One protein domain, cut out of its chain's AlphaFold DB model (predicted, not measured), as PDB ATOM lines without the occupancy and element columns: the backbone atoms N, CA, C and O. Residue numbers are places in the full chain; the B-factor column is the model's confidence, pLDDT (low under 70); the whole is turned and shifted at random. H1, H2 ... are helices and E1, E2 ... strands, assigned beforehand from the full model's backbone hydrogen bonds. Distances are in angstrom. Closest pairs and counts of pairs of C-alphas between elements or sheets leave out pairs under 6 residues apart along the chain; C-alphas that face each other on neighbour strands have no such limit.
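This is residues 307 to 365 of the 429 residues of the protein "Sensory box histidine kinase" of Pseudomonas aeruginosa (UniProt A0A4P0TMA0). What does the shape look like? Two long parallel strands, E1 and E4, lie side by side as a twisted ribbon through the middle, with helix H1 packed along it by residues 332 to 341 and helix H2 packed by E1 near the end of the ribbon. A small hairpin, E2 and E3, sits close to E4. What makes it up? The printed part has 59 residues with four named strands and two named helices in the order E1, E2, E3, H1, E4, H2, and its class is mixed, helices and strands; E1 and E4 form one parallel sheet, E2 and E3 an antiparallel one. How large is it? It is compact, with a radius of gyration of the C-alphas of 11.5 A and spans of 29 by 27 by 17 A.

How does the first strand pair? E1, residues 307 to 313, and E4, residues 346 to 352, are parallel neighbours at 27 degrees; N 308 and O 346 are 2.9 A apart and N 348 and O 308 are 2.8 A apart, within hydrogen-bond range. What does the hairpin do? E2, residues 320 to 322, and E3, residues 327 to 329, are antiparallel at 137 degrees, with N 320 and O 329 within hydrogen-bond range at 2.8 A. The closest C-alphas of E3 and E4, those of Tyr 328 and Trp 349, are 7.5 A apart, while E1 and E3 are apart. Where do the helices stand? H1, residues 331 to 343, comes closest to E4 with the C-alphas of Ala 340 and Thr 346, 6.4 A, and is near E1. The closest C-alphas of H2, residues 355 to 363, and E1 are those of Gln 355 and Val 313, 6.3 A apart, and the closest of H2 and E4 are those of Leu 358 and Tyr 352, 5.8 A apart; H1 and H2 are apart, and in both each O i to N i+4 pair is within hydrogen-bond range.

Where does the first strand run? E1 spans 19.6 A from C-alpha 307 at (31.045, 38.334, 50.804). How long are the others? E2 spans 6.1 A, E3 6.5 A, H1 18.5 A, E4 19.4 A and H2 12.3 A. Where does the last element end? C-alpha 363 of H2 is at (26.725, 56.102, 53.045).

Which residues are farthest apart? The C-alphas of Arg 324 and Arg 363 are 31.3 A apart. Is there a cut or a long link? The printed part has no cut; the link E1 to E2 is short and the other links are tight. How confident is the model? The mean pLDDT of the printed part is 93.1, and no printed residue is under 70.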
ATOM      1  N   GLU A 307      32.248  37.905  51.505       94.31
ATOM      2  CA  GLU A 307      31.045  38.334  50.804       94.31
ATOM      3  C   GLU A 307      31.039  39.857  50.691       94.31
ATOM      4  O   GLU A 307      31.064  40.553  51.703       94.31
ATOM      5  N   LEU A 308      31.011  40.364  49.457       94.69
ATOM      6  CA  LEU A 308      30.961  41.795  49.169       94.69
ATOM      7  C   LEU A 308      29.607  42.154  48.568       94.69
ATOM      8  O   LEU A 308      29.174  41.565  47.574       94.69
ATOM      9  N   ARG A 309      28.943  43.149  49.150       95.69
ATOM     10  CA  ARG A 309      27.672  43.687  48.665       95.69
ATOM     11  C   ARG A 309      27.959  44.711  47.580       95.69
ATOM     12  O   ARG A 309      28.531  45.766  47.845       95.69
ATOM     13  N   VAL A 310      27.558  44.402  46.354       96.06
ATOM     14  CA  VAL A 310      27.767  45.250  45.182       96.06
ATOM     15  C   VAL A 310      26.460  45.918  44.787       96.06
ATOM     16  O   VAL A 310      25.481  45.248  44.459       96.06
ATOM     17  N   GLY A 311      26.458  47.247  44.800       95.88
ATOM     18  CA  GLY A 311      25.325  48.068  44.398       95.88
ATOM     19  C   GLY A 311      25.477  48.533  42.957       95.88
ATOM     20  O   GLY A 311      26.503  49.104  42.593       95.88
ATOM     21  N   VAL A 312      24.459  48.304  42.131       94.81
ATOM     22  CA  VAL A 312      24.443  48.735  40.727       94.81
ATOM     23  C   VAL A 312      23.211  49.556  40.406       94.81
ATOM     24  O   VAL A 312      22.098  49.191  40.780       94.81
ATOM     25  N   VAL A 313      23.402  50.636  39.650       94.19
ATOM     26  CA  VAL A 313      22.292  51.333  38.994       94.19
ATOM     27  C   VAL A 313      21.856  50.491  37.800       94.19
ATOM     28  O   VAL A 313      22.686  50.144  36.959       94.19
ATOM     29  N   THR A 314      20.577  50.119  37.728       90.94
ATOM     30  CA  THR A 314      20.058  49.255  36.654       90.94
ATOM     31  C   THR A 314      19.854  50.026  35.348       90.94
ATOM     32  O   THR A 314      18.722  50.282  34.938       90.94
ATOM     33  N   GLU A 315      20.957  50.392  34.698       88.00
ATOM     34  CA  GLU A 315      20.993  51.093  33.417       88.00
ATOM     35  C   GLU A 315      21.739  50.286  32.337       88.00
ATOM     36  O   GLU A 315      22.897  49.883  32.486       88.00
ATOM     37  N   VAL A 316      21.072  50.065  31.204       88.12
ATOM     38  CA  VAL A 316      21.656  49.410  30.022       88.12
ATOM     39  C   VAL A 316      22.637  50.384  29.354       88.12
ATOM     40  O   VAL A 316      22.267  51.535  29.149       88.12
ATOM     41  N   PRO A 317      23.853  49.969  28.937       88.75
ATOM     42  CA  PRO A 317      24.363  48.595  28.814       88.75
ATOM     43  C   PRO A 317      25.220  48.107  29.997       88.75
ATOM     44  O   PRO A 317      25.842  47.045  29.912       88.75
ATOM     45  N   TYR A 318      25.310  48.885  31.073       88.56
ATOM     46  CA  TYR A 318      26.266  48.652  32.154       88.56
ATOM     47  C   TYR A 318      25.769  47.628  33.171       88.56
ATOM     48  O   TYR A 318      26.530  46.738  33.553       88.56
ATOM     49  N   ALA A 319      24.497  47.705  33.559       92.94
ATOM     50  CA  ALA A 319      23.851  46.713  34.401       92.94
ATOM     51  C   ALA A 319      22.357  46.607  34.077       92.94
ATOM     52  O   ALA A 319      21.619  47.585  34.040       92.94
ATOM     53  N   GLN A 320      21.888  45.386  33.881       92.69
ATOM     54  CA  GLN A 320      20.494  45.057  33.655       92.69
ATOM     55  C   GLN A 320      20.124  43.880  34.543       92.69
ATOM     56  O   GLN A 320      20.871  42.913  34.654       92.69
ATOM     57  N   TYR A 321      18.947  43.940  35.156       94.06
ATOM     58  CA  TYR A 321      18.376  42.772  35.804       94.06
ATOM     59  C   TYR A 321      17.616  41.935  34.770       94.06
ATOM     60  O   TYR A 321      16.549  42.336  34.288       94.06
ATOM     61  N   ASP A 322      18.163  40.777  34.405       91.56
ATOM     62  CA  ASP A 322      17.467  39.814  33.562       91.56
ATOM     63  C   ASP A 322      16.419  39.079  34.403       91.56
ATOM     64  O   ASP A 322      16.720  38.167  35.175       91.56
ATOM     65  N   ARG A 323      15.152  39.471  34.227       90.88
ATOM     66  CA  ARG A 323      14.010  38.877  34.936       90.88
ATOM     67  C   ARG A 323      13.803  37.399  34.613       90.88
ATOM     68  O   ARG A 323      13.196  36.701  35.416       90.88
ATOM     69  N   ARG A 324      14.255  36.912  33.454       93.50
ATOM     70  CA  ARG A 324      14.089  35.498  33.082       93.50
ATOM     71  C   ARG A 324      15.073  34.624  33.840       93.50
ATOM     72  O   ARG A 324      14.700  33.562  34.319       93.50
ATOM     73  N   LEU A 325      16.313  35.091  33.956       92.12
ATOM     74  CA  LEU A 325      17.383  34.381  34.655       92.12
ATOM     75  C   LEU A 325      17.461  34.731  36.146       92.12
ATOM     76  O   LEU A 325      18.206  34.078  36.871       92.12
ATOM     77  N   GLN A 326      16.709  35.745  36.591       93.75
ATOM     78  CA  GLN A 326      16.762  36.318  37.942       93.75
ATOM     79  C   GLN A 326      18.194  36.716  38.338       93.75
ATOM     80  O   GLN A 326      18.628  36.518  39.472       93.75
ATOM     81  N   ARG A 327      18.958  37.247  37.376       93.12
ATOM     82  CA  ARG A 327      20.382  37.577  37.527       93.12
ATOM     83  C   ARG A 327      20.695  38.921  36.894       93.12
ATOM     84  O   ARG A 327      20.076  39.312  35.908       93.12
ATOM     85  N   TYR A 328      21.688  39.605  37.450       94.62
ATOM     86  CA  TYR A 328      22.245  40.796  36.827       94.62
ATOM     87  C   TYR A 328      23.148  40.402  35.651       94.62
ATOM     88  O   TYR A 328      23.843  39.387  35.701       94.62
ATOM     89  N   SER A 329      23.122  41.201  34.592       93.44
ATOM     90  CA  SER A 329      23.979  41.098  33.411       93.44
ATOM     91  C   SER A 329      24.415  42.494  32.961       93.44
ATOM     92  O   SER A 329      23.817  43.490  33.362       93.44
ATOM     93  N   GLY A 330      25.471  42.594  32.157       93.31
ATOM     94  CA  GLY A 330      25.984  43.871  31.652       93.31
ATOM     95  C   GLY A 330      27.477  44.053  31.902       93.31
ATOM     96  O   GLY A 330      28.105  43.266  32.611       93.31
ATOM     97  N   ALA A 331      28.046  45.105  31.312       91.62
ATOM     98  CA  ALA A 331      29.492  45.327  31.323       91.62
ATOM     99  C   ALA A 331      30.078  45.457  32.743       91.62
ATOM    100  O   ALA A 331      31.134  44.893  33.028       91.62
ATOM    101  N   ASN A 332      29.381  46.149  33.651       91.19
ATOM    102  CA  ASN A 332      29.841  46.311  35.032       91.19
ATOM    103  C   ASN A 332      29.710  45.001  35.818       91.19
ATOM    104  O   ASN A 332      30.536  44.711  36.680       91.19
ATOM    105  N   VAL A 333      28.701  44.185  35.499       94.00
ATOM    106  CA  VAL A 333      28.482  42.887  36.150       94.00
ATOM    107  C   VAL A 333      29.581  41.897  35.784       94.00
ATOM    108  O   VAL A 333      30.135  41.233  36.658       94.00
ATOM    109  N   GLU A 334      29.944  41.841  34.502       93.25
ATOM    110  CA  GLU A 334      31.033  40.995  34.006       93.25
ATOM    111  C   GLU A 334      32.387  41.406  34.598       93.25
ATOM    112  O   GLU A 334      33.136  40.548  35.069       93.25
ATOM    113  N   LEU A 335      32.677  42.713  34.638       92.88
ATOM    114  CA  LEU A 335      33.909  43.247  35.223       92.88
ATOM    115  C   LEU A 335      34.055  42.854  36.695       92.88
ATOM    116  O   LEU A 335      35.089  42.325  37.102       92.88
ATOM    117  N   MET A 336      33.016  43.096  37.493       94.44
ATOM    118  CA  MET A 336      33.045  42.755  38.912       94.44
ATOM    119  C   MET A 336      33.089  41.241  39.126       94.44
ATOM    120  O   MET A 336      33.765  40.789  40.041       94.44
ATOM    121  N   GLY A 337      32.432  40.446  38.275       94.50
ATOM    122  CA  GLY A 337      32.526  38.987  38.323       94.50
ATOM    123  C   GLY A 337      33.955  38.480  38.113       94.50
ATOM    124  O   GLY A 337      34.426  37.630  38.868       94.50
ATOM    125  N   TRP A 338      34.677  39.043  37.141       93.94
ATOM    126  CA  TRP A 338      36.099  38.748  36.933       93.94
ATOM    127  C   TRP A 338      36.952  39.172  38.136       93.94
ATOM    128  O   TRP A 338      37.791  38.404  38.607       93.94
ATOM    129  N   LEU A 339      36.695  40.366  38.674       92.00
ATOM    130  CA  LEU A 339      37.416  40.895  39.828       92.00
ATOM    131  C   LEU A 339      37.213  40.016  41.074       92.00
ATOM    132  O   LEU A 339      38.166  39.694  41.780       92.00
ATOM    133  N   ALA A 340      35.981  39.572  41.305       92.81
ATOM    134  CA  ALA A 340      35.630  38.682  42.399       92.81
ATOM    135  C   ALA A 340      36.310  37.316  42.291       92.81
ATOM    136  O   ALA A 340      36.775  36.787  43.299       92.81
ATOM    137  N   ALA A 341      36.425  36.775  41.073       91.81
ATOM    138  CA  ALA A 341      37.124  35.519  40.833       91.81
ATOM    139  C   ALA A 341      38.607  35.607  41.218       91.81
ATOM    140  O   ALA A 341      39.137  34.673  41.817       91.81
ATOM    141  N   ILE A 342      39.269  36.733  40.933       90.19
ATOM    142  CA  ILE A 342      40.684  36.905  41.290       90.19
ATOM    143  C   ILE A 342      40.861  37.171  42.781       90.19
ATOM    144  O   ILE A 342      41.784  36.637  43.389       90.19
ATOM    145  N   MET A 343      39.969  37.956  43.388       90.31
ATOM    146  CA  MET A 343      40.002  38.210  44.833       90.31
ATOM    147  C   MET A 343      39.472  37.029  45.666       90.31
ATOM    148  O   MET A 343      39.577  37.058  46.889       90.31
ATOM    149  N   GLN A 344      38.921  35.989  45.027       90.94
ATOM    150  CA  GLN A 344      38.274  34.843  45.676       90.94
ATOM    151  C   GLN A 344      37.199  35.272  46.690       90.94
ATOM    152  O   GLN A 344      37.174  34.817  47.841       90.94
ATOM    153  N   VAL A 345      36.321  36.175  46.252       94.12
ATOM    154  CA  VAL A 345      35.170  36.669  47.020       94.12
ATOM    155  C   VAL A 345      33.867  36.363  46.300       94.12
ATOM    156  O   VAL A 345      33.815  36.249  45.076       94.12
ATOM    157  N   THR A 346      32.792  36.258  47.069       94.88
ATOM    158  CA  THR A 346      31.434  36.126  46.546       94.88
ATOM    159  C   THR A 346      30.788  37.504  46.482       94.88
ATOM    160  O   THR A 346      30.902  38.290  47.420       94.88
ATOM    161  N   LEU A 347      30.102  37.810  45.380       95.50
ATOM    162  CA  LEU A 347      29.392  39.079  45.218       95.50
ATOM    163  C   LEU A 347      27.900  38.907  45.488       95.50
ATOM    164  O   LEU A 347      27.235  38.094  44.843       95.50
ATOM    165  N   GLN A 348      27.365  39.730  46.385       95.50
ATOM    166  CA  GLN A 348      25.932  39.887  46.587       95.50
ATOM    167  C   GLN A 348      25.440  41.124  45.840       95.50
ATOM    168  O   GLN A 348      25.832  42.246  46.149       95.50
ATOM    169  N   TRP A 349      24.569  40.929  44.856       94.88
ATOM    170  CA  TRP A 349      24.122  42.006  43.979       94.88
ATOM    171  C   TRP A 349      22.860  42.696  44.491       94.88
ATOM    172  O   TRP A 349      21.839  42.045  44.719       94.88
ATOM    173  N   GLN A 350      22.906  44.023  44.583       95.12
ATOM    174  CA  GLN A 350      21.772  44.880  44.920       95.12
ATOM    175  C   GLN A 350      21.559  45.915  43.812       95.12
ATOM    176  O   GLN A 350      22.488  46.601  43.390       95.12
ATOM    177  N   GLY A 351      20.330  46.002  43.313       93.50
ATOM    178  CA  GLY A 351      19.951  46.925  42.248       93.50
ATOM    179  C   GLY A 351      19.327  48.188  42.821       93.50
ATOM    180  O   GLY A 351      18.474  48.109  43.703       93.50
ATOM    181  N   TYR A 352      19.720  49.336  42.281       94.62
ATOM    182  CA  TYR A 352      19.206  50.648  42.654       94.62
ATOM    183  C   TYR A 352      18.608  51.355  41.432       94.62
ATOM    184  O   TYR A 352      19.114  51.183  40.316       94.62
ATOM    185  N   PRO A 353      17.524  52.131  41.620       90.31
ATOM    186  CA  PRO A 353      16.824  52.788  40.519       90.31
ATOM    187  C   PRO A 353      17.616  53.958  39.924       90.31
ATOM    188  O   PRO A 353      17.522  54.202  38.725       90.31
ATOM    189  N   ASP A 354      18.393  54.669  40.743       91.06
ATOM    190  CA  ASP A 354      19.200  55.817  40.340       91.06
ATOM    191  C   ASP A 354      20.496  55.918  41.164       91.06
ATOM    192  O   ASP A 354      20.728  55.169  42.120       91.06
ATOM    193  N   GLN A 355      21.362  56.855  40.770       90.56
ATOM    194  CA  GLN A 355      22.641  57.089  41.436       90.56
ATOM    195  C   GLN A 355      22.478  57.656  42.855       90.56
ATOM    196  O   GLN A 355      23.323  57.392  43.707       90.56
ATOM    197  N   ALA A 356      21.415  58.419  43.127       91.75
ATOM    198  CA  ALA A 356      21.206  59.034  44.435       91.75
ATOM    199  C   ALA A 356      20.894  57.973  45.500       91.75
ATOM    200  O   ALA A 356      21.500  57.990  46.571       91.75
ATOM    201  N   ALA A 357      20.035  57.007  45.169       94.12
ATOM    202  CA  ALA A 357      19.705  55.870  46.022       94.12
ATOM    203  C   ALA A 357      20.920  54.960  46.271       94.12
ATOM    204  O   ALA A 357      21.102  54.456  47.378       94.12
ATOM    205  N   LEU A 358      21.775  54.771  45.260       94.56
ATOM    206  CA  LEU A 358      23.025  54.026  45.415       94.56
ATOM    207  C   LEU A 358      24.019  54.761  46.328       94.56
ATOM    208  O   LEU A 358      24.637  54.143  47.191       94.56
ATOM    209  N   ASP A 359      24.153  56.079  46.170       93.62
ATOM    210  CA  ASP A 359      25.026  56.900  47.010       93.62
ATOM    211  C   ASP A 359      24.548  56.946  48.468       93.62
ATOM    212  O   ASP A 359      25.363  56.969  49.386       93.62
ATOM    213  N   GLU A 360      23.236  56.951  48.703       94.94
ATOM    214  CA  GLU A 360      22.654  56.792  50.039       94.94
ATOM    215  C   GLU A 360      22.980  55.413  50.627       94.94
ATOM    216  O   GLU A 360      23.490  55.322  51.740       94.94
ATOM    217  N   ALA A 361      22.800  54.340  49.855       95.19
ATOM    218  CA  ALA A 361      23.117  52.987  50.306       95.19
ATOM    219  C   ALA A 361      24.604  52.775  50.632       95.19
ATOM    220  O   ALA A 361      24.919  52.024  51.557       95.19
ATOM    221  N   LEU A 362      25.509  53.439  49.907       94.38
ATOM    222  CA  LEU A 362      26.938  53.466  50.229       94.38
ATOM    223  C   LEU A 362      27.196  54.183  51.559       94.38
ATOM    224  O   LEU A 362      27.910  53.653  52.404       94.38
ATOM    225  N   ARG A 363      26.585  55.357  51.777       94.00
ATOM    226  CA  ARG A 363      26.725  56.102  53.045       94.00
ATOM    227  C   ARG A 363      26.188  55.320  54.241       94.00
ATOM    228  O   ARG A 363      26.759  55.402  55.323       94.00
ATOM    229  N   ASP A 364      25.132  54.545  54.032       95.25
ATOM    230  CA  ASP A 364      24.524  53.708  55.066       95.25
ATOM    231  C   ASP A 364      25.272  52.384  55.302       95.25
ATOM    232  O   ASP A 364      24.862  51.593  56.152       95.25
ATOM    233  N   GLY A 365      26.317  52.081  54.523       93.69
ATOM    234  CA  GLY A 365      27.025  50.798  54.595       93.69
ATOM    235  C   GLY A 365      26.155  49.596  54.202       93.69
ATOM    236  O   GLY A 365      26.408  48.468  54.637       93.69
TER     237      GLY A 365